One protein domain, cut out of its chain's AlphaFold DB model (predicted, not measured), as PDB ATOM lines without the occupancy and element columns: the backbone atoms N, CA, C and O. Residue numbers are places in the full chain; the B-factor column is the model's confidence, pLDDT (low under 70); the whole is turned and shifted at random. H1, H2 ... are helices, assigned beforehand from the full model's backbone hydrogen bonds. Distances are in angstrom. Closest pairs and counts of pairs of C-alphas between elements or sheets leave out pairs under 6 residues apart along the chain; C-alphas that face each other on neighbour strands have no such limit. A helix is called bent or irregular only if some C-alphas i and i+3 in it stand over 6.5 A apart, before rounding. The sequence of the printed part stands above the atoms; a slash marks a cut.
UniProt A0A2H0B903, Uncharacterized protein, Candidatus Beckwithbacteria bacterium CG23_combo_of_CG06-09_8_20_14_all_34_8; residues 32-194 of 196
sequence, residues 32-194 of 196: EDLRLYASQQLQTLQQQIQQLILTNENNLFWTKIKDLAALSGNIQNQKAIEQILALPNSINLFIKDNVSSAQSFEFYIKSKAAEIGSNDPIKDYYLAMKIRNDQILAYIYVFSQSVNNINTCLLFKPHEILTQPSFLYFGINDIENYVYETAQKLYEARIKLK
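What this domain is: This is residues 32 to 194 of the 196 residues of an uncharacterized protein of Candidatus Beckwithbacteria bacterium CG23_combo_of_CG06-09_8_20_14_all_34_8 (UniProt A0A2H0B903). One long helix, H5, runs most of the length of a rod-shaped, all-helix domain, with H1 and the arm H3b lengthwise beside it, the three making a triangle. At one end the hairpin of H2 and H3a crosses the rod, with H6 and H7 packed on it; at the other end H4 slants back onto the first part of H5, and H8 crosses H5 on the side away from H1. The printed part has 163 residues with eight named helices, H1 to H8 in order, and no named strand. It is only just compact, close to loose, with a radius of gyration of the C-alphas of 18.2 A and spans of 57 by 27 by 25 A.

Where its parts are: H5, residues 121 to 154, is 49.4 A long, from C-alpha 121 at (-1.959, 26.445, 35.232) to C-alpha 154 at (-11.690, 26.776, -13.248). H1, residues 32 to 54, is 31.8 A long and begins at (8.131, 25.444, 17.101). H2 is residues 56 to 71, 23.1 A. H3, residues 75 to 99, was assigned as one helix by its hydrogen bonds but is bent: C-alphas 85 and 88 are 7.1 A apart, and its arms H3a, 75 to 85, and H3b, 88 to 99, stand at a steep tilt of 62 degrees. H4 is residues 102 to 116, 21.5 A. H6, residues 158 to 163, is only just irregular, with C-alphas 159 and 162 6.7 A apart. H7 is residues 165 to 172, and H8, residues 175 to 192, is 25.5 A long and ends at (-12.744, 9.589, 20.588).

How they stand to each other: H5 touches H1 at a shallow tilt of 20 degrees, the same way; the closest C-alphas, of Ile 49 and Val 147, are 6.1 A apart. H1 touches H3b at 10 degrees, opposite ways, closest at Arg 35 and Val 99, 5.4 A. H3b and H5 are near each other. H5 touches H8 with residues 131 to 142 alone, at a steep tilt of 54 degrees, closest at Asp 134 and Ala 183, 5.0 A. H5 touches H4 with residues 121 to 132 alone, closest at Ala 113 and Asp 124, 4.8 A. The hairpin H2 and H3a is closest at Ala 69 and Asn 77, 5.1 A. H7 touches H3a, about perpendicular at 77 degrees, closest at Ala 80 and Gly 171, 3.8 A. H6 touches H2, closest at Ile 65 and Pro 158, 5.7 A. H1 and H8 are apart. Every O i to N i+4 pair is within hydrogen-bond range in H1, H2, H3a, H3b, H4, H5 and H8; in H7 2 of 4 are, and in H6 0 of 2, with 0 of 3 O i to N i+3 pairs.

The domain as a whole: The two C-alphas farthest apart, of Asn 119 and Lys 157, are 58.0 A apart. The printed part has no cut, and each link between helices is tight. The mean pLDDT of the printed part is 91.4, and no printed residue is under 70.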
ATOM      1  N   GLU A  32       7.313  24.917  18.190       87.75
ATOM      2  CA  GLU A  32       8.131  25.444  17.101       87.75
ATOM      3  C   GLU A  32       7.978  24.594  15.838       87.75
ATOM      4  O   GLU A  32       7.755  25.150  14.765       87.75
ATOM      5  N   ASP A  33       7.967  23.265  15.964       88.00
ATOM      6  CA  ASP A  33       7.708  22.383  14.822       88.00
ATOM      7  C   ASP A  33       6.304  22.593  14.246       88.00
ATOM      8  O   ASP A  33       6.160  22.722  13.031       88.00
ATOM      9  N   LEU A  34       5.273  22.692  15.099       89.12
ATOM     10  CA  LEU A  34       3.904  22.978  14.650       89.12
ATOM     11  C   LEU A  34       3.825  24.338  13.947       89.12
ATOM     12  O   LEU A  34       3.192  24.459  12.901       89.12
ATOM     13  N   ARG A  35       4.472  25.365  14.505       91.19
ATOM     14  CA  ARG A  35       4.492  26.716  13.940       91.19
ATOM     15  C   ARG A  35       5.183  26.748  12.579       91.19
ATOM     16  O   ARG A  35       4.637  27.327  11.640       91.19
ATOM     17  N   LEU A  36       6.358  26.129  12.459       89.94
ATOM     18  CA  LEU A  36       7.112  26.057  11.206       89.94
ATOM     19  C   LEU A  36       6.359  25.244  10.149       89.94
ATOM     20  O   LEU A  36       6.241  25.699   9.013       89.94
ATOM     21  N   TYR A  37       5.789  24.098  10.534       89.75
ATOM     22  CA  TYR A  37       4.915  23.305   9.671       89.75
ATOM     23  C   TYR A  37       3.731  24.134   9.163       89.75
ATOM     24  O   TYR A  37       3.511  24.225   7.957       89.75
ATOM     25  N   ALA A  38       3.005  24.794  10.068       91.56
ATOM     26  CA  ALA A  38       1.857  25.614   9.711       91.56
ATOM     27  C   ALA A  38       2.244  26.752   8.769       91.56
ATOM     28  O   ALA A  38       1.592  26.953   7.749       91.56
ATOM     29  N   SER A  39       3.332  27.466   9.077       91.81
ATOM     30  CA  SER A  39       3.824  28.545   8.222       91.81
ATOM     31  C   SER A  39       4.148  28.037   6.819       91.81
ATOM     32  O   SER A  39       3.760  28.677   5.847       91.81
ATOM     33  N   GLN A  40       4.812  26.886   6.697       91.88
ATOM     34  CA  GLN A  40       5.170  26.310   5.403       91.88
ATOM     35  C   GLN A  40       3.934  25.887   4.595       91.88
ATOM     36  O   GLN A  40       3.821  26.225   3.413       91.88
ATOM     37  N   GLN A  41       2.996  25.166   5.219       92.06
ATOM     38  CA  GLN A  41       1.780  24.699   4.547       92.06
ATOM     39  C   GLN A  41       0.908  25.872   4.097       92.06
ATOM     40  O   GLN A  41       0.487  25.932   2.944       92.06
ATOM     41  N   LEU A  42       0.692  26.852   4.976       94.19
ATOM     42  CA  LEU A  42      -0.134  28.017   4.671       94.19
ATOM     43  C   LEU A  42       0.498  28.906   3.594       94.19
ATOM     44  O   LEU A  42      -0.222  29.382   2.724       94.19
ATOM     45  N   GLN A  43       1.824  29.092   3.594       94.81
ATOM     46  CA  GLN A  43       2.521  29.805   2.510       94.81
ATOM     47  C   GLN A  43       2.377  29.081   1.168       94.81
ATOM     48  O   GLN A  43       2.149  29.719   0.142       94.81
ATOM     49  N   THR A  44       2.465  27.750   1.170       94.69
ATOM     50  CA  THR A  44       2.274  26.940  -0.042       94.69
ATOM     51  C   THR A  44       0.850  27.096  -0.580       94.69
ATOM     52  O   THR A  44       0.664  27.403  -1.757       94.69
ATOM     53  N   LEU A  45      -0.158  26.964   0.287       95.25
ATOM     54  CA  LEU A  45      -1.569  27.147  -0.071       95.25
ATOM     55  C   LEU A  45      -1.852  28.578  -0.551       95.25
ATOM     56  O   LEU A  45      -2.553  28.767  -1.543       95.25
ATOM     57  N   GLN A  46      -1.261  29.588   0.093       95.38
ATOM     58  CA  GLN A  46      -1.357  30.982  -0.335       95.38
ATOM     59  C   GLN A  46      -0.832  31.164  -1.762       95.38
ATOM     60  O   GLN A  46      -1.512  31.775  -2.584       95.38
ATOM     61  N   GLN A  47       0.360  30.639  -2.065       94.81
ATOM     62  CA  GLN A  47       0.963  30.742  -3.395       94.81
ATOM     63  C   GLN A  47       0.119  30.029  -4.453       94.81
ATOM     64  O   GLN A  47      -0.107  30.588  -5.526       94.81
ATOM     65  N   GLN A  48      -0.399  28.837  -4.144       95.56
ATOM     66  CA  GLN A  48      -1.304  28.113  -5.037       95.56
ATOM     67  C   GLN A  48      -2.568  28.929  -5.328       95.56
ATOM     68  O   GLN A  48      -2.897  29.151  -6.489       95.56
ATOM     69  N   ILE A  49      -3.242  29.455  -4.300       95.06
ATOM     70  CA  ILE A  49      -4.448  30.276  -4.484       95.06
ATOM     71  C   ILE A  49      -4.123  31.548  -5.274       95.06
ATOM     72  O   ILE A  49      -4.867  31.911  -6.182       95.06
ATOM     73  N   GLN A  50      -2.995  32.208  -4.996       94.81
ATOM     74  CA  GLN A  50      -2.556  33.366  -5.777       94.81
ATOM     75  C   GLN A  50      -2.366  33.023  -7.253       94.81
ATOM     76  O   GLN A  50      -2.825  33.778  -8.101       94.81
ATOM     77  N   GLN A  51      -1.753  31.887  -7.584       94.38
ATOM     78  CA  GLN A  51      -1.610  31.445  -8.976       94.38
ATOM     79  C   GLN A  51      -2.969  31.148  -9.629       94.38
ATOM     80  O   GLN A  51      -3.206  31.511 -10.783       94.38
ATOM     81  N   LEU A  52      -3.896  30.544  -8.884       95.19
ATOM     82  CA  LEU A  52      -5.239  30.232  -9.376       95.19
ATOM     83  C   LEU A  52      -6.115  31.475  -9.592       95.19
ATOM     84  O   LEU A  52      -7.086  31.404 -10.344       95.19
ATOM     85  N   ILE A  53      -5.777  32.611  -8.980       93.44
ATOM     86  CA  ILE A  53      -6.570  33.843  -9.074       93.44
ATOM     87  C   ILE A  53      -5.893  34.917  -9.935       93.44
ATOM     88  O   ILE A  53      -6.557  35.564 -10.739       93.44
ATOM     89  N   LEU A  54      -4.587  35.127  -9.766       89.38
ATOM     90  CA  LEU A  54      -3.879  36.330 -10.223       89.38
ATOM     91  C   LEU A  54      -3.067  36.147 -11.509       89.38
ATOM     92  O   LEU A  54      -2.486  37.117 -11.993       89.38
ATOM     93  N   THR A  55      -3.004  34.946 -12.091       89.81
ATOM     94  CA  THR A  55      -2.454  34.812 -13.451       89.81
ATOM     95  C   THR A  55      -3.312  35.608 -14.438       89.81
ATOM     96  O   THR A  55      -4.512  35.767 -14.231       89.81
ATOM     97  N   ASN A  56      -2.714  36.128 -15.515       82.75
ATOM     98  CA  ASN A  56      -3.423  37.020 -16.445       82.75
ATOM     99  C   ASN A  56      -4.723  36.406 -16.995       82.75
ATOM    100  O   ASN A  56      -5.735  37.097 -17.097       82.75
ATOM    101  N   GLU A  57      -4.707  35.111 -17.318       88.69
ATOM    102  CA  GLU A  57      -5.884  34.381 -17.796       88.69
ATOM    103  C   GLU A  57      -6.951  34.228 -16.701       88.69
ATOM    104  O   GLU A  57      -8.112  34.595 -16.911       88.69
ATOM    105  N   ASN A  58      -6.557  33.779 -15.507       91.75
ATOM    106  CA  ASN A  58      -7.495  33.559 -14.406       91.75
ATOM    107  C   ASN A  58      -8.061  34.872 -13.857       91.75
ATOM    108  O   ASN A  58      -9.228  34.931 -13.484       91.75
ATOM    109  N   ASN A  59      -7.290  35.958 -13.859       92.25
ATOM    110  CA  ASN A  59      -7.771  37.260 -13.409       92.25
ATOM    111  C   ASN A  59      -8.924  37.767 -14.294       92.25
ATOM    112  O   ASN A  59      -9.956  38.225 -13.797       92.25
ATOM    113  N   LEU A  60      -8.797  37.619 -15.619       92.94
ATOM    114  CA  LEU A  60      -9.886  37.930 -16.551       92.94
ATOM    115  C   LEU A  60     -11.101  37.028 -16.324       92.94
ATOM    116  O   LEU A  60     -12.240  37.493 -16.401       92.94
ATOM    117  N   PHE A  61     -10.873  35.747 -16.038       95.19
ATOM    118  CA  PHE A  61     -11.934  34.806 -15.698       95.19
ATOM    119  C   PHE A  61     -12.697  35.238 -14.436       95.19
ATOM    120  O   PHE A  61     -13.915  35.408 -14.494       95.19
ATOM    121  N   TRP A  62     -12.002  35.501 -13.327       95.88
ATOM    122  CA  TRP A  62     -12.627  35.894 -12.061       95.88
ATOM    123  C   TRP A  62     -13.294  37.270 -12.134       95.88
ATOM    124  O   TRP A  62     -14.333  37.476 -11.510       95.88
ATOM    125  N   THR A  63     -12.768  38.180 -12.958       94.50
ATOM    126  CA  THR A  63     -13.425  39.463 -13.254       94.50
ATOM    127  C   THR A  63     -14.781  39.240 -13.927       94.50
ATOM    128  O   THR A  63     -15.785  39.786 -13.476       94.50
ATOM    129  N   LYS A  64     -14.860  38.350 -14.926       95.50
ATOM    130  CA  LYS A  64     -16.141  37.993 -15.561       95.50
ATOM    131  C   LYS A  64     -17.112  37.346 -14.574       95.50
ATOM    132  O   LYS A  64     -18.299  37.649 -14.615       95.50
ATOM    133  N   ILE A  65     -16.631  36.471 -13.686       96.06
ATOM    134  CA  ILE A  65     -17.469  35.889 -12.624       96.06
ATOM    135  C   ILE A  65     -18.023  36.972 -11.708       96.06
ATOM    136  O   ILE A  65     -19.205  36.937 -11.380       96.06
ATOM    137  N   LYS A  66     -17.191  37.941 -11.320       96.00
ATOM    138  CA  LYS A  66     -17.605  39.065 -10.480       96.00
ATOM    139  C   LYS A  66     -18.735  39.864 -11.129       96.00
ATOM    140  O   LYS A  66     -19.741  40.125 -10.472       96.00
ATOM    141  N   ASP A  67     -18.606  40.175 -12.416       95.50
ATOM    142  CA  ASP A  67     -19.636  40.897 -13.169       95.50
ATOM    143  C   ASP A  67     -20.934  40.079 -13.272       95.50
ATOM    144  O   ASP A  67     -22.024  40.589 -13.013       95.50
ATOM    145  N   LEU A  68     -20.831  38.781 -13.578       95.62
ATOM    146  CA  LEU A  68     -21.985  37.879 -13.643       95.62
ATOM    147  C   LEU A  68     -22.680  37.732 -12.280       95.62
ATOM    148  O   LEU A  68     -23.909  37.741 -12.209       95.62
ATOM    149  N   ALA A  69     -21.917  37.626 -11.192       94.75
ATOM    150  CA  ALA A  69     -22.449  37.550  -9.835       94.75
ATOM    151  C   ALA A  69     -23.214  38.829  -9.463       94.75
ATOM    152  O   ALA A  69     -24.321  38.741  -8.921       94.75
ATOM    153  N   ALA A  70     -22.681  40.004  -9.816       94.00
ATOM    154  CA  ALA A  70     -23.357  41.285  -9.627       94.00
ATOM    155  C   ALA A  70     -24.679  41.354 -10.416       94.00
ATOM    156  O   ALA A  70     -25.718  41.686  -9.845       94.00
ATOM    157  N   LEU A  71     -24.663  40.955 -11.692       94.06
ATOM    158  CA  LEU A  71     -25.848  40.944 -12.560       94.06
ATOM    159  C   LEU A  71     -26.913  39.929 -12.127       94.06
ATOM    160  O   LEU A  71     -28.098  40.153 -12.358       94.06
ATOM    161  N   SER A  72     -26.515  38.825 -11.488       91.19
ATOM    162  CA  SER A  72     -27.454  37.790 -11.037       91.19
ATOM    163  C   SER A  72     -28.408  38.254  -9.930       91.19
ATOM    164  O   SER A  72     -29.412  37.591  -9.682       91.19
ATOM    165  N   GLY A  73     -28.084  39.344  -9.221       87.81
ATOM    166  CA  GLY A  73     -28.837  39.815  -8.051       87.81
ATOM    167  C   GLY A  73     -28.792  38.875  -6.835       87.81
ATOM    168  O   GLY A  73     -29.403  39.170  -5.811       87.81
ATOM    169  N   ASN A  74     -28.073  37.750  -6.915       91.19
ATOM    170  CA  ASN A  74     -27.962  36.783  -5.830       91.19
ATOM    171  C   ASN A  74     -26.792  37.142  -4.900       91.19
ATOM    172  O   ASN A  74     -25.623  37.030  -5.274       91.19
ATOM    173  N   ILE A  75     -27.116  37.513  -3.658       90.94
ATOM    174  CA  ILE A  75     -26.146  37.893  -2.619       90.94
ATOM    175  C   ILE A  75     -25.127  36.777  -2.350       90.94
ATOM    176  O   ILE A  75     -23.955  37.063  -2.126       90.94
ATOM    177  N   GLN A  76     -25.533  35.505  -2.420       91.06
ATOM    178  CA  GLN A  76     -24.622  34.377  -2.193       91.06
ATOM    179  C   GLN A  76     -23.531  34.307  -3.263       91.06
ATOM    180  O   GLN A  76     -22.378  34.028  -2.945       91.06
ATOM    181  N   ASN A  77     -23.866  34.630  -4.515       93.38
ATOM    182  CA  ASN A  77     -22.897  34.651  -5.609       93.38
ATOM    183  C   ASN A  77     -21.887  35.789  -5.446       93.38
ATOM    184  O   ASN A  77     -20.703  35.603  -5.717       93.38
ATOM    185  N   GLN A  78     -22.350  36.957  -4.995       94.00
ATOM    186  CA  GLN A  78     -21.491  38.114  -4.727       94.00
ATOM    187  C   GLN A  78     -20.546  37.831  -3.554       94.00
ATOM    188  O   GLN A  78     -19.335  38.008  -3.673       94.00
ATOM    189  N   LYS A  79     -21.075  37.269  -2.464       93.44
ATOM    190  CA  LYS A  79     -20.274  36.856  -1.309       93.44
ATOM    191  C   LYS A  79     -19.236  35.790  -1.673       93.44
ATOM    192  O   LYS A  79     -18.092  35.886  -1.241       93.44
ATOM    193  N   ALA A  80     -19.606  34.807  -2.497       94.19
ATOM    194  CA  ALA A  80     -18.691  33.762  -2.948       94.19
ATOM    195  C   ALA A  80     -17.476  34.338  -3.689       94.19
ATOM    196  O   ALA A  80     -16.338  34.009  -3.355       94.19
ATOM    197  N   ILE A  81     -17.697  35.230  -4.664       95.50
ATOM    198  CA  ILE A  81     -16.586  35.831  -5.413       95.50
ATOM    199  C   ILE A  81     -15.739  36.764  -4.540       95.50
ATOM    200  O   ILE A  81     -14.516  36.758  -4.658       95.50
ATOM    201  N   GLU A  82     -16.352  37.521  -3.627       93.88
ATOM    202  CA  GLU A  82     -15.624  38.364  -2.673       93.88
ATOM    203  C   GLU A  82     -14.705  37.536  -1.774       93.88
ATOM    204  O   GLU A  82     -13.525  37.867  -1.633       93.88
ATOM    205  N   GLN A  83     -15.206  36.425  -1.228       93.31
ATOM    206  CA  GLN A  83     -14.393  35.520  -0.422       93.31
ATOM    207  C   GLN A  83     -13.246  34.901  -1.223       93.31
ATOM    208  O   GLN A  83     -12.111  34.908  -0.743       93.31
ATOM    209  N   ILE A  84     -13.504  34.412  -2.444       94.62
ATOM    210  CA  ILE A  84     -12.453  33.840  -3.300       94.62
ATOM    211  C   ILE A  84     -11.336  34.863  -3.519       94.62
ATOM    212  O   ILE A  84     -10.166  34.550  -3.308       94.62
ATOM    213  N   LEU A  85     -11.682  36.097  -3.891       94.31
ATOM    214  CA  LEU A  85     -10.697  37.145  -4.164       94.31
ATOM    215  C   LEU A  85      -9.961  37.621  -2.899       94.31
ATOM    216  O   LEU A  85      -8.812  38.052  -2.991       94.31
ATOM    217  N   ALA A  86     -10.586  37.522  -1.722       93.00
ATOM    218  CA  ALA A  86      -9.973  37.884  -0.445       93.00
ATOM    219  C   ALA A  86      -9.035  36.800   0.121       93.00
ATOM    220  O   ALA A  86      -8.116  37.135   0.875       93.00
ATOM    221  N   LEU A  87      -9.212  35.526  -0.257       93.12
ATOM    222  CA  LEU A  87      -8.475  34.376   0.294       93.12
ATOM    223  C   LEU A  87      -6.951  34.562   0.371       93.12
ATOM    224  O   LEU A  87      -6.402  34.337   1.453       93.12
ATOM    225  N   PRO A  88      -6.238  34.987  -0.696       93.56
ATOM    226  CA  PRO A  88      -4.795  35.214  -0.620       93.56
ATOM    227  C   PRO A  88      -4.377  36.139   0.522       93.56
ATOM    228  O   PRO A  88      -3.359  35.906   1.177       93.56
ATOM    229  N   ASN A  89      -5.154  37.200   0.742       92.50
ATOM    230  CA  ASN A  89      -4.879  38.180   1.779       92.50
ATOM    231  C   ASN A  89      -5.260  37.642   3.162       92.50
ATOM    232  O   ASN A  89      -4.484  37.798   4.099       92.50
ATOM    233  N   SER A  90      -6.395  36.950   3.284       91.94
ATOM    234  CA  SER A  90      -6.818  36.324   4.543       91.94
ATOM    235  C   SER A  90      -5.793  35.307   5.051       91.94
ATOM    236  O   SER A  90      -5.437  35.325   6.229       91.94
ATOM    237  N   ILE A  91      -5.238  34.476   4.161       93.50
ATOM    238  CA  ILE A  91      -4.175  33.523   4.518       93.50
ATOM    239  C   ILE A  91      -2.911  34.266   4.959       93.50
ATOM    240  O   ILE A  91      -2.316  33.918   5.976       93.50
ATOM    241  N   ASN A  92      -2.514  35.313   4.231       93.44
ATOM    242  CA  ASN A  92      -1.340  36.118   4.567       93.44
ATOM    243  C   ASN A  92      -1.454  36.778   5.950       93.44
ATOM    244  O   ASN A  92      -0.513  36.726   6.743       93.44
ATOM    245  N   LEU A  93      -2.607  37.389   6.234       91.56
ATOM    246  CA  LEU A  93      -2.901  38.013   7.523       91.56
ATOM    247  C   LEU A  93      -2.861  36.978   8.643       91.56
ATOM    248  O   LEU A  93      -2.160  37.179   9.633       91.56
ATOM    249  N   PHE A  94      -3.505  35.824   8.444       91.62
ATOM    250  CA  PHE A  94      -3.429  34.739   9.411       91.62
ATOM    251  C   PHE A  94      -1.976  34.316   9.659       91.62
ATOM    252  O   PHE A  94      -1.552  34.277  10.811       91.62
ATOM    253  N   ILE A  95      -1.178  34.072   8.611       91.81
ATOM    254  CA  ILE A  95       0.238  33.701   8.756       91.81
ATOM    255  C   ILE A  95       0.980  34.727   9.609       91.81
ATOM    256  O   ILE A  95       1.622  34.368  10.602       91.81
ATOM    257  N   LYS A  96       0.875  36.002   9.228       91.25
ATOM    258  CA  LYS A  96       1.552  37.117   9.884       91.25
ATOM    259  C   LYS A  96       1.191  37.196  11.364       91.25
ATOM    260  O   LYS A  96       2.096  37.259  12.192       91.25
ATOM    261  N   ASP A  97      -0.089  37.124  11.691       88.50
ATOM    262  CA  ASP A  97      -0.562  37.391  13.047       88.50
ATOM    263  C   ASP A  97      -0.433  36.167  13.966       88.50
ATOM    264  O   ASP A  97      -0.274  36.313  15.178       88.50
ATOM    265  N   ASN A  98      -0.454  34.949  13.407       87.62
ATOM    266  CA  ASN A  98      -0.637  33.725  14.190       87.62
ATOM    267  C   ASN A  98       0.544  32.753  14.199       87.62
ATOM    268  O   ASN A  98       0.720  32.047  15.197       87.62
ATOM    269  N   VAL A  99       1.316  32.658  13.113       88.88
ATOM    270  CA  VAL A  99       2.356  31.616  12.974       88.88
ATOM    271  C   VAL A  99       3.724  32.155  12.557       88.88
ATOM    272  O   VAL A  99       4.723  31.453  12.702       88.88
ATOM    273  N   SER A 100       3.822  33.409  12.111       86.62
ATOM    274  CA  SER A 100       5.090  33.990  11.654       86.62
ATOM    275  C   SER A 100       6.135  34.120  12.770       86.62
ATOM    276  O   SER A 100       7.327  33.944  12.515       86.62
ATOM    277  N   SER A 101       5.698  34.358  14.013       90.19
ATOM    278  CA  SER A 101       6.579  34.571  15.161       90.19
ATOM    279  C   SER A 101       6.280  33.598  16.303       90.19
ATOM    280  O   SER A 101       5.123  33.322  16.633       90.19
ATOM    281  N   ALA A 102       7.336  33.092  16.945       89.50
ATOM    282  CA  ALA A 102       7.209  32.253  18.139       89.50
ATOM    283  C   ALA A 102       6.536  33.008  19.301       89.50
ATOM    284  O   ALA A 102       5.808  32.417  20.093       89.50
ATOM    285  N   GLN A 103       6.738  34.327  19.372       90.50
ATOM    286  CA  GLN A 103       6.160  35.196  20.398       90.50
ATOM    287  C   GLN A 103       4.641  35.314  20.247       90.50
ATOM    288  O   GLN A 103       3.926  35.113  21.224       90.50
ATOM    289  N   SER A 104       4.141  35.573  19.035       86.31
ATOM    290  CA  SER A 104       2.701  35.633  18.746       86.31
ATOM    291  C   SER A 104       2.031  34.289  19.023       86.31
ATOM    292  O   SER A 104       0.957  34.231  19.623       86.31
ATOM    293  N   PHE A 105       2.697  33.196  18.643       89.44
ATOM    294  CA  PHE A 105       2.214  31.844  18.899       89.44
ATOM    295  C   PHE A 105       2.090  31.549  20.401       89.44
ATOM    296  O   PHE A 105       1.068  31.041  20.860       89.44
ATOM    297  N   GLU A 106       3.116  31.904  21.178       90.62
ATOM    298  CA  GLU A 106       3.136  31.733  22.632       90.62
ATOM    299  C   GLU A 106       2.109  32.627  23.336       90.62
ATOM    300  O   GLU A 106       1.455  32.191  24.284       90.62
ATOM    301  N   PHE A 107       1.949  33.869  22.872       90.81
ATOM    302  CA  PHE A 107       0.988  34.815  23.430       90.81
ATOM    303  C   PHE A 107      -0.440  34.272  23.342       90.81
ATOM    304  O   PHE A 107      -1.163  34.299  24.338       90.81
ATOM    305  N   TYR A 108      -0.812  33.694  22.195       91.25
ATOM    306  CA  TYR A 108      -2.104  33.028  22.034       91.25
ATOM    307  C   TYR A 108      -2.315  31.930  23.084       91.25
ATOM    308  O   TYR A 108      -3.346  31.907  23.755       91.25
ATOM    309  N   ILE A 109      -1.338  31.031  23.252       91.88
ATOM    310  CA  ILE A 109      -1.455  29.898  24.184       91.88
ATOM    311  C   ILE A 109      -1.639  30.406  25.613       91.88
ATOM    312  O   ILE A 109      -2.519  29.925  26.321       91.88
ATOM    313  N   LYS A 110      -0.850  31.402  26.031       91.94
ATOM    314  CA  LYS A 110      -0.957  31.987  27.374       91.94
ATOM    315  C   LYS A 110      -2.296  32.687  27.600       91.94
ATOM    316  O   LYS A 110      -2.891  32.495  28.655       91.94
ATOM    317  N   SER A 111      -2.777  33.450  26.616       93.31
ATOM    318  CA  SER A 111      -4.095  34.095  26.679       93.31
ATOM    319  C   SER A 111      -5.199  33.052  26.834       93.31
ATOM    320  O   SER A 111      -6.005  33.130  27.755       93.31
ATOM    321  N   LYS A 112      -5.183  32.013  25.990       94.38
ATOM    322  CA  LYS A 112      -6.189  30.951  26.028       94.38
ATOM    323  C   LYS A 112      -6.121  30.128  27.318       94.38
ATOM    324  O   LYS A 112      -7.157  29.743  27.840       94.38
ATOM    325  N   ALA A 113      -4.928  29.887  27.862       92.88
ATOM    326  CA  ALA A 113      -4.763  29.215  29.151       92.88
ATOM    327  C   ALA A 113      -5.401  30.017  30.298       92.88
ATOM    328  O   ALA A 113      -6.102  29.446  31.128       92.88
ATOM    329  N   ALA A 114      -5.219  31.343  30.309       92.38
ATOM    330  CA  ALA A 114      -5.841  32.219  31.300       92.38
ATOM    331  C   ALA A 114      -7.379  32.237  31.198       92.38
ATOM    332  O   ALA A 114      -8.051  32.362  32.219       92.38
ATOM    333  N   GLU A 115      -7.934  32.079  29.992       93.94
ATOM    334  CA  GLU A 115      -9.383  31.962  29.771       93.94
ATOM    335  C   GLU A 115      -9.974  30.643  30.297       93.94
ATOM    336  O   GLU A 115     -11.130  30.627  30.710       93.94
ATOM    337  N   ILE A 116      -9.216  29.537  30.274       92.25
ATOM    338  CA  ILE A 116      -9.700  28.221  30.732       92.25
ATOM    339  C   ILE A 116      -9.892  28.208  32.255       92.25
ATOM    340  O   ILE A 116     -10.917  27.723  32.734       92.25
ATOM    341  N   GLY A 117      -8.926  28.740  33.010       86.38
ATOM    342  CA  GLY A 117      -9.084  29.046  34.433       86.38
ATOM    343  C   GLY A 117      -9.476  27.865  35.333       86.38
ATOM    344  O   GLY A 117     -10.273  28.048  36.253       86.38
ATOM    345  N   SER A 118      -8.927  26.662  35.119       86.12
ATOM    346  CA  SER A 118      -9.257  25.473  35.930       86.12
ATOM    347  C   SER A 118      -8.546  25.415  37.292       86.12
ATOM    348  O   SER A 118      -8.674  24.425  38.013       86.12
ATOM    349  N   ASN A 119      -7.815  26.475  37.660       87.00
ATOM    350  CA  ASN A 119      -6.919  26.568  38.822       87.00
ATOM    351  C   ASN A 119      -5.721  25.598  38.796       87.00
ATOM    352  O   ASN A 119      -4.994  25.495  39.784       87.00
ATOM    353  N   ASP A 120      -5.466  24.940  37.661       91.38
ATOM    354  CA  ASP A 120      -4.242  24.192  37.375       91.38
ATOM    355  C   ASP A 120      -3.561  24.807  36.137       91.38
ATOM    356  O   ASP A 120      -3.889  24.456  34.998       91.38
ATOM    357  N   PRO A 121      -2.601  25.732  36.334       89.19
ATOM    358  CA  PRO A 121      -1.959  26.445  35.232       89.19
ATOM    359  C   PRO A 121      -1.244  25.530  34.234       89.19
ATOM    360  O   PRO A 121      -1.144  25.866  33.053       89.19
ATOM    361  N   ILE A 122      -0.737  24.377  34.686       88.50
ATOM    362  CA  ILE A 122      -0.033  23.423  33.819       88.50
ATOM    363  C   ILE A 122      -1.046  22.741  32.900       88.50
ATOM    364  O   ILE A 122      -0.831  22.653  31.687       88.50
ATOM    365  N   LYS A 123      -2.171  22.296  33.466       88.75
ATOM    366  CA  LYS A 123      -3.261  21.679  32.709       88.75
ATOM    367  C   LYS A 123      -3.910  22.657  31.729       88.75
ATOM    368  O   LYS A 123      -4.139  22.286  30.577       88.75
ATOM    369  N   ASP A 124      -4.159  23.895  32.148       90.44
ATOM    370  CA  ASP A 124      -4.763  24.930  31.299       90.44
ATOM    371  C   ASP A 124      -3.871  25.265  30.106       90.44
ATOM    372  O   ASP A 124      -4.331  25.322  28.964       90.44
ATOM    373  N   TYR A 125      -2.568  25.405  30.355       90.75
ATOM    374  CA  TYR A 125      -1.585  25.616  29.299       90.75
ATOM    375  C   TYR A 125      -1.556  24.450  28.304       90.75
ATOM    376  O   TYR A 125      -1.539  24.654  27.089       90.75
ATOM    377  N   TYR A 126      -1.611  23.215  28.801       88.31
ATOM    378  CA  TYR A 126      -1.662  22.022  27.960       88.31
ATOM    379  C   TYR A 126      -2.929  21.944  27.100       88.31
ATOM    380  O   TYR A 126      -2.848  21.644  25.905       88.31
ATOM    381  N   LEU A 127      -4.094  22.259  27.665       89.06
ATOM    382  CA  LEU A 127      -5.345  22.290  26.913       89.06
ATOM    383  C   LEU A 127      -5.335  23.406  25.856       89.06
ATOM    384  O   LEU A 127      -5.704  23.161  24.706       89.06
ATOM    385  N   ALA A 128      -4.821  24.591  26.194       91.50
ATOM    386  CA  ALA A 128      -4.635  25.686  25.244       91.50
ATOM    387  C   ALA A 128      -3.721  25.298  24.067       91.50
ATOM    388  O   ALA A 128      -4.007  25.649  22.920       91.50
ATOM    389  N   MET A 129      -2.660  24.519  24.313       89.56
ATOM    390  CA  MET A 129      -1.805  23.974  23.251       89.56
ATOM    391  C   MET A 129      -2.562  23.027  22.311       89.56
ATOM    392  O   MET A 129      -2.378  23.103  21.096       89.56
ATOM    393  N   LYS A 130      -3.433  22.155  22.838       89.38
ATOM    394  CA  LYS A 130      -4.264  21.264  22.006       89.38
ATOM    395  C   LYS A 130      -5.255  22.040  21.153       89.38
ATOM    396  O   LYS A 130      -5.301  21.818  19.948       89.38
ATOM    397  N   ILE A 131      -5.953  23.000  21.762       91.00
ATOM    398  CA  ILE A 131      -6.870  23.904  21.057       91.00
ATOM    399  C   ILE A 131      -6.134  24.617  19.922       91.00
ATOM    400  O   ILE A 131      -6.631  24.685  18.800       91.00
ATOM    401  N   ARG A 132      -4.920  25.120  20.186       90.75
ATOM    402  CA  ARG A 132      -4.120  25.790  19.157       90.75
ATOM    403  C   ARG A 132      -3.732  24.848  18.018       90.75
ATOM    404  O   ARG A 132      -3.790  25.262  16.863       90.75
ATOM    405  N   ASN A 133      -3.362  23.605  18.324       90.88
ATOM    406  CA  ASN A 133      -3.085  22.601  17.300       90.88
ATOM    407  C   ASN A 133      -4.325  22.348  16.423       90.88
ATOM    408  O   ASN A 133      -4.237  22.451  15.203       90.88
ATOM    409  N   ASP A 134      -5.492  22.136  17.033       91.50
ATOM    410  CA  ASP A 134      -6.743  21.893  16.299       91.50
ATOM    411  C   ASP A 134      -7.122  23.055  15.386       91.50
ATOM    412  O   ASP A 134      -7.449  22.848  14.220       91.50
ATOM    413  N   GLN A 135      -7.002  24.290  15.870       92.00
ATOM    414  CA  GLN A 135      -7.271  25.469  15.052       92.00
ATOM    415  C   GLN A 135      -6.329  25.577  13.852       92.00
ATOM    416  O   GLN A 135      -6.775  25.856  12.745       92.00
ATOM    417  N   ILE A 136      -5.030  25.349  14.048       92.38
ATOM    418  CA  ILE A 136      -4.045  25.430  12.962       92.38
ATOM    419  C   ILE A 136      -4.310  24.370  11.898       92.38
ATOM    420  O   ILE A 136      -4.309  24.677  10.706       92.38
ATOM    421  N   LEU A 137      -4.560  23.133  12.324       91.38
ATOM    422  CA  LEU A 137      -4.888  22.045  11.413       91.38
ATOM    423  C   LEU A 137      -6.197  22.321  10.666       91.38
ATOM    424  O   LEU A 137      -6.271  22.058   9.468       91.38
ATOM    425  N   ALA A 138      -7.187  22.920  11.331       92.50
ATOM    426  CA  ALA A 138      -8.426  23.344  10.697       92.50
ATOM    427  C   ALA A 138      -8.199  24.411   9.619       92.50
ATOM    428  O   ALA A 138      -8.710  24.265   8.513       92.50
ATOM    429  N   TYR A 139      -7.384  25.440   9.881       93.69
ATOM    430  CA  TYR A 139      -7.027  26.434   8.861       93.69
ATOM    431  C   TYR A 139      -6.358  25.792   7.640       93.69
ATOM    432  O   TYR A 139      -6.753  26.060   6.507       93.69
ATOM    433  N   ILE A 140      -5.376  24.913   7.862       92.94
ATOM    434  CA  ILE A 140      -4.682  24.199   6.780       92.94
ATOM    435  C   ILE A 140      -5.674  23.360   5.964       92.94
ATOM    436  O   ILE A 140      -5.660  23.418   4.734       92.94
ATOM    437  N   TYR A 141      -6.565  22.626   6.637       92.56
ATOM    438  CA  TYR A 141      -7.607  21.835   5.989       92.56
ATOM    439  C   TYR A 141      -8.520  22.698   5.117       92.56
ATOM    440  O   TYR A 141      -8.667  22.444   3.923       92.56
ATOM    441  N   VAL A 142      -9.115  23.737   5.705       92.69
ATOM    442  CA  VAL A 142     -10.097  24.591   5.033       92.69
ATOM    443  C   VAL A 142      -9.483  25.277   3.820       92.69
ATOM    444  O   VAL A 142     -10.086  25.271   2.749       92.69
ATOM    445  N   PHE A 143      -8.263  25.806   3.932       93.81
ATOM    446  CA  PHE A 143      -7.593  26.419   2.788       93.81
ATOM    447  C   PHE A 143      -7.196  25.402   1.714       93.81
ATOM    448  O   PHE A 143      -7.289  25.720   0.529       93.81
ATOM    449  N   SER A 144      -6.844  24.168   2.085       93.12
ATOM    450  CA  SER A 144      -6.660  23.093   1.105       93.12
ATOM    451  C   SER A 144      -7.958  22.756   0.367       93.12
ATOM    452  O   SER A 144      -7.928  22.549  -0.846       93.12
ATOM    453  N   GLN A 145      -9.103  22.727   1.054       91.75
ATOM    454  CA  GLN A 145     -10.401  22.539   0.398       91.75
ATOM    455  C   GLN A 145     -10.738  23.721  -0.517       91.75
ATOM    456  O   GLN A 145     -11.220  23.521  -1.630       91.75
ATOM    457  N   SER A 146     -10.406  24.947  -0.104       94.00
ATOM    458  CA  SER A 146     -10.551  26.135  -0.947       94.00
ATOM    459  C   SER A 146      -9.731  26.031  -2.237       94.00
ATOM    460  O   SER A 146     -10.262  26.331  -3.302       94.00
ATOM    461  N   VAL A 147      -8.485  25.540  -2.184       94.94
ATOM    462  CA  VAL A 147      -7.678  25.258  -3.391       94.94
ATOM    463  C   VAL A 147      -8.399  24.279  -4.320       94.94
ATOM    464  O   VAL A 147      -8.528  24.546  -5.515       94.94
ATOM    465  N   ASN A 148      -8.904  23.165  -3.787       94.50
ATOM    466  CA  ASN A 148      -9.610  22.152  -4.579       94.50
ATOM    467  C   ASN A 148     -10.887  22.706  -5.226       94.50
ATOM    468  O   ASN A 148     -11.153  22.459  -6.405       94.50
ATOM    469  N   ASN A 149     -11.656  23.495  -4.476       94.69
ATOM    470  CA  ASN A 149     -12.879  24.116  -4.966       94.69
ATOM    471  C   ASN A 149     -12.597  25.167  -6.046       94.69
ATOM    472  O   ASN A 149     -13.276  25.171  -7.068       94.69
ATOM    473  N   ILE A 150     -11.565  26.001  -5.878       95.62
ATOM    474  CA  ILE A 150     -11.138  26.972  -6.898       95.62
ATOM    475  C   ILE A 150     -10.684  26.248  -8.167       95.62
ATOM    476  O   ILE A 150     -11.140  26.599  -9.252       95.62
ATOM    477  N   ASN A 151      -9.853  25.208  -8.045       95.75
ATOM    478  CA  ASN A 151      -9.453  24.377  -9.186       95.75
ATOM    479  C   ASN A 151     -10.668  23.806  -9.920       95.75
ATOM    480  O   ASN A 151     -10.738  23.880 -11.141       95.75
ATOM    481  N   THR A 152     -11.646  23.288  -9.175       95.44
ATOM    482  CA  THR A 152     -12.888  22.751  -9.742       95.44
ATOM    483  C   THR A 152     -13.669  23.832 -10.484       95.44
ATOM    484  O   THR A 152     -14.115  23.593 -11.601       95.44
ATOM    485  N   CYS A 153     -13.783  25.040  -9.922       95.44
ATOM    486  CA  CYS A 153     -14.427  26.172 -10.590       95.44
ATOM    487  C   CYS A 153     -13.762  26.512 -11.930       95.44
ATOM    488  O   CYS A 153     -14.469  26.765 -12.899       95.44
ATOM    489  N   LEU A 154     -12.429  26.475 -12.014       94.19
ATOM    490  CA  LEU A 154     -11.690  26.776 -13.248       94.19
ATOM    491  C   LEU A 154     -11.933  25.760 -14.383       94.19
ATOM    492  O   LEU A 154     -11.598  26.048 -15.529       94.19
ATOM    493  N   LEU A 155     -12.538  24.600 -14.102       94.50
ATOM    494  CA  LEU A 155     -12.918  23.614 -15.124       94.50
ATOM    495  C   LEU A 155     -14.199  23.992 -15.887       94.50
ATOM    496  O   LEU A 155     -14.507  23.376 -16.908       94.50
ATOM    497  N   PHE A 156     -14.951  24.982 -15.403       94.50
ATOM    498  CA  PHE A 156     -16.235  25.389 -15.971       94.50
ATOM    499  C   PHE A 156     -16.131  26.701 -16.742       94.50
ATOM    500  O   PHE A 156     -15.235  27.520 -16.525       94.50
ATOM    501  N   LYS A 157     -17.100  26.955 -17.626       91.62
ATOM    502  CA  LYS A 157     -17.213  28.269 -18.261       91.62
ATOM    503  C   LYS A 157     -17.769  29.293 -17.265       91.62
ATOM    504  O   LYS A 157     -18.599  28.938 -16.428       91.62
ATOM    505  N   PRO A 158     -17.437  30.593 -17.407       88.81
ATOM    506  CA  PRO A 158     -17.854  31.613 -16.447       88.81
ATOM    507  C   PRO A 158     -19.354  31.655 -16.101       88.81
ATOM    508  O   PRO A 158     -19.727  31.844 -14.949       88.81
ATOM    509  N   HIS A 159     -20.232  31.442 -17.080       86.62
ATOM    510  CA  HIS A 159     -21.685  31.489 -16.875       86.62
ATOM    511  C   HIS A 159     -22.260  30.237 -16.196       86.62
ATOM    512  O   HIS A 159     -23.385  30.282 -15.706       86.62
ATOM    513  N   GLU A 160     -21.510  29.135 -16.144       91.69
ATOM    514  CA  GLU A 160     -21.942  27.870 -15.534       91.69
ATOM    515  C   GLU A 160     -21.562  27.788 -14.050       91.69
ATOM    516  O   GLU A 160     -22.070  26.925 -13.341       91.69
ATOM    517  N   ILE A 161     -20.684  28.679 -13.572       93.81
ATOM    518  CA  ILE A 161     -20.041  28.602 -12.249       93.81
ATOM    519  C   ILE A 161     -20.939  29.037 -11.106       93.81
ATOM    520  O   ILE A 161     -20.852  28.476 -10.017       93.81
ATOM    521  N   LEU A 162     -21.822  30.007 -11.344       92.56
ATOM    522  CA  LEU A 162     -22.643  30.602 -10.289       92.56
ATOM    523  C   LEU A 162     -23.594  29.602  -9.613       92.56
ATOM    524  O   LEU A 162     -24.122  29.886  -8.545       92.56
ATOM    525  N   THR A 163     -23.824  28.439 -10.223       91.00
ATOM    526  CA  THR A 163     -24.640  27.356  -9.663       91.00
ATOM    527  C   THR A 163     -23.810  26.158  -9.201       91.00
ATOM    528  O   THR A 163     -24.375  25.206  -8.661       91.00
ATOM    529  N   GLN A 164     -22.485  26.177  -9.386       94.69
ATOM    530  CA  GLN A 164     -21.631  25.048  -9.028       94.69
ATOM    531  C   GLN A 164     -21.449  24.960  -7.512       94.69
ATOM    532  O   GLN A 164     -21.121  25.967  -6.877       94.69
ATOM    533  N   PRO A 165     -21.559  23.757  -6.918       93.00
ATOM    534  CA  PRO A 165     -21.339  23.566  -5.486       93.00
ATOM    535  C   PRO A 165     -19.968  24.059  -5.005       93.00
ATOM    536  O   PRO A 165     -19.878  24.653  -3.935       93.00
ATOM    537  N   SER A 166     -18.912  23.874  -5.806       92.94
ATOM    538  CA  SER A 166     -17.555  24.333  -5.477       92.94
ATOM    539  C   SER A 166     -17.451  25.857  -5.374       92.94
ATOM    540  O   SER A 166     -16.658  26.363  -4.587       92.94
ATOM    541  N   PHE A 167     -18.262  26.599  -6.133       94.19
ATOM    542  CA  PHE A 167     -18.338  28.056  -6.044       94.19
ATOM    543  C   PHE A 167     -19.235  28.492  -4.882       94.19
ATOM    544  O   PHE A 167     -18.843  29.324  -4.065       94.19
ATOM    545  N   LEU A 168     -20.415  27.878  -4.760       91.31
ATOM    546  CA  LEU A 168     -21.377  28.182  -3.697       91.31
ATOM    547  C   LEU A 168     -20.838  27.879  -2.296       91.31
ATOM    548  O   LEU A 168     -21.254  28.536  -1.343       91.31
ATOM    549  N   TYR A 169     -19.882  26.955  -2.173       90.06
ATOM    550  CA  TYR A 169     -19.125  26.708  -0.946       90.06
ATOM    551  C   TYR A 169     -18.627  28.009  -0.294       90.06
ATOM    552  O   TYR A 169     -18.763  28.155   0.918       90.06
ATOM    553  N   PHE A 170     -18.137  28.968  -1.088       90.94
ATOM    554  CA  PHE A 170     -17.625  30.258  -0.604       90.94
ATOM    555  C   PHE A 170     -18.728  31.280  -0.288       90.94
ATOM    556  O   PHE A 170     -18.501  32.250   0.424       90.94
ATOM    557  N   GLY A 171     -19.932  31.119  -0.837       83.94
ATOM    558  CA  GLY A 171     -21.063  31.991  -0.500       83.94
ATOM    559  C   GLY A 171     -21.710  31.570   0.818       83.94
ATOM    560  O   GLY A 171     -21.945  32.386   1.716       83.94
ATOM    561  N   ILE A 172     -21.939  30.260   0.938       82.19
ATOM    562  CA  ILE A 172     -22.682  29.635   2.032       82.19
ATOM    563  C   ILE A 172     -21.833  29.589   3.301       82.19
ATOM    564  O   ILE A 172     -22.286  30.039   4.356       82.19
ATOM    565  N   ASN A 173     -20.605  29.081   3.202       75.69
ATOM    566  CA  ASN A 173     -19.736  28.927   4.358       75.69
ATOM    567  C   ASN A 173     -18.871  30.172   4.501       75.69
ATOM    568  O   ASN A 173     -18.105  30.531   3.613       75.69
ATOM    569  N   ASP A 174     -18.991  30.842   5.639       84.25
ATOM    570  CA  ASP A 174     -17.944  31.759   6.059       84.25
ATOM    571  C   ASP A 174     -16.703  30.939   6.430       84.25
ATOM    572  O   ASP A 174     -16.805  29.984   7.204       84.25
ATOM    573  N   ILE A 175     -15.548  31.277   5.854       85.44
ATOM    574  CA  ILE A 175     -14.296  30.541   6.052       85.44
ATOM    575  C   ILE A 175     -13.961  30.445   7.540       85.44
ATOM    576  O   ILE A 175     -13.566  29.375   7.998       85.44
ATOM    577  N   GLU A 176     -14.153  31.523   8.303       85.88
ATOM    578  CA  GLU A 176     -13.866  31.527   9.741       85.88
ATOM    579  C   GLU A 176     -14.771  30.553  10.504       85.88
ATOM    580  O   GLU A 176     -14.287  29.756  11.312       85.88
ATOM    581  N   ASN A 177     -16.069  30.544  10.189       87.44
ATOM    582  CA  ASN A 177     -17.014  29.597  10.782       87.44
ATOM    583  C   ASN A 177     -16.676  28.156  10.396       87.44
ATOM    584  O   ASN A 177     -16.694  27.269  11.248       87.44
ATOM    585  N   TYR A 178     -16.299  27.909   9.142       88.31
ATOM    586  CA  TYR A 178     -15.935  26.564   8.712       88.31
ATOM    587  C   TYR A 178     -14.633  26.074   9.358       88.31
ATOM    588  O   TYR A 178     -14.509  24.894   9.702       88.31
ATOM    589  N   VAL A 179     -13.677  26.975   9.599       91.50
ATOM    590  CA  VAL A 179     -12.487  26.680  10.406       91.50
ATOM    591  C   VAL A 179     -12.882  26.332  11.839       91.50
ATOM    592  O   VAL A 179     -12.370  25.352  12.376       91.50
ATOM    593  N   TYR A 180     -13.803  27.077  12.452       91.19
ATOM    594  CA  TYR A 180     -14.291  26.785  13.800       91.19
ATOM    595  C   TYR A 180     -14.945  25.398  13.890       91.19
ATOM    596  O   TYR A 180     -14.547  24.582  14.723       91.19
ATOM    597  N   GLU A 181     -15.881  25.089  12.991       90.88
ATOM    598  CA  GLU A 181     -16.535  23.776  12.929       90.88
ATOM    599  C   GLU A 181     -15.530  22.645  12.686       90.88
ATOM    600  O   GLU A 181     -15.625  21.565  13.273       90.88
ATOM    601  N   THR A 182     -14.537  22.884  11.829       91.44
ATOM    602  CA  THR A 182     -13.471  21.916  11.555       91.44
ATOM    603  C   THR A 182     -12.599  21.695  12.791       91.44
ATOM    604  O   THR A 182     -12.309  20.550  13.134       91.44
ATOM    605  N   ALA A 183     -12.225  22.756  13.507       92.94
ATOM    606  CA  ALA A 183     -11.467  22.651  14.751       92.94
ATOM    607  C   ALA A 183     -12.253  21.882  15.823       92.94
ATOM    608  O   ALA A 183     -11.681  21.046  16.523       92.94
ATOM    609  N   GLN A 184     -13.570  22.094  15.908       91.69
ATOM    610  CA  GLN A 184     -14.434  21.316  16.792       91.69
ATOM    611  C   GLN A 184     -14.429  19.824  16.423       91.69
ATOM    612  O   GLN A 184     -14.266  18.982  17.305       91.69
ATOM    613  N   LYS A 185     -14.534  19.476  15.134       90.00
ATOM    614  CA  LYS A 185     -14.448  18.074  14.681       90.00
ATOM    615  C   LYS A 185     -13.109  17.430  15.049       90.00
ATOM    616  O   LYS A 185     -13.083  16.270  15.459       90.00
ATOM    617  N   LEU A 186     -12.004  18.171  14.939       91.00
ATOM    618  CA  LEU A 186     -10.676  17.694  15.345       91.00
ATOM    619  C   LEU A 186     -10.602  17.454  16.857       91.00
ATOM    620  O   LEU A 186     -10.111  16.411  17.292       91.00
ATOM    621  N   TYR A 187     -11.161  18.359  17.658       90.25
ATOM    622  CA  TYR A 187     -11.263  18.181  19.104       90.25
ATOM    623  C   TYR A 187     -12.092  16.939  19.479       90.25
ATOM    624  O   TYR A 187     -11.659  16.107  20.278       90.25
ATOM    625  N   GLU A 188     -13.256  16.751  18.852       88.38
ATOM    626  CA  GLU A 188     -14.089  15.558  19.044       88.38
ATOM    627  C   GLU A 188     -13.352  14.272  18.644       88.38
ATOM    628  O   GLU A 188     -13.467  13.250  19.328       88.38
ATOM    629  N   ALA A 189     -12.561  14.313  17.567       87.00
ATOM    630  CA  ALA A 189     -11.710  13.199  17.166       87.00
ATOM    631  C   ALA A 189     -10.660  12.883  18.242       87.00
ATOM    632  O   ALA A 189     -10.477  11.713  18.579       87.00
ATOM    633  N   ARG A 190     -10.033  13.896  18.858       86.44
ATOM    634  CA  ARG A 190      -9.096  13.677  19.974       86.44
ATOM    635  C   ARG A 190      -9.753  12.992  21.168       86.44
ATOM    636  O   ARG A 190      -9.141  12.089  21.736       86.44
ATOM    637  N   ILE A 191     -10.979  13.378  21.530       86.62
ATOM    638  CA  ILE A 191     -11.738  12.719  22.608       86.62
ATOM    639  C   ILE A 191     -11.977  11.247  22.261       86.62
ATOM    640  O   ILE A 191     -11.685  10.362  23.065       86.62
ATOM    641  N   LYS A 192     -12.470  10.964  21.047       85.62
ATOM    642  CA  LYS A 192     -12.744   9.589  20.588       85.62
ATOM    643  C   LYS A 192     -11.484   8.719  20.587       85.62
ATOM    644  O   LYS A 192     -11.549   7.549  20.954       85.62
ATOM    645  N   LEU A 193     -10.345   9.303  20.223       80.69
ATOM    646  CA  LEU A 193      -9.035   8.652  20.207       80.69
ATOM    647  C   LEU A 193      -8.359   8.587  21.589       80.69
ATOM    648  O   LEU A 193      -7.269   8.030  21.694       80.69
ATOM    649  N   LYS A 194      -8.990   9.119  22.649       82.00
ATOM    650  CA  LYS A 194      -8.440   9.190  24.017       82.00
ATOM    651  C   LYS A 194      -7.085   9.908  24.084       82.00
ATOM    652  O   LYS A 194      -6.193   9.514  24.830       82.00
TER     653      LYS A 194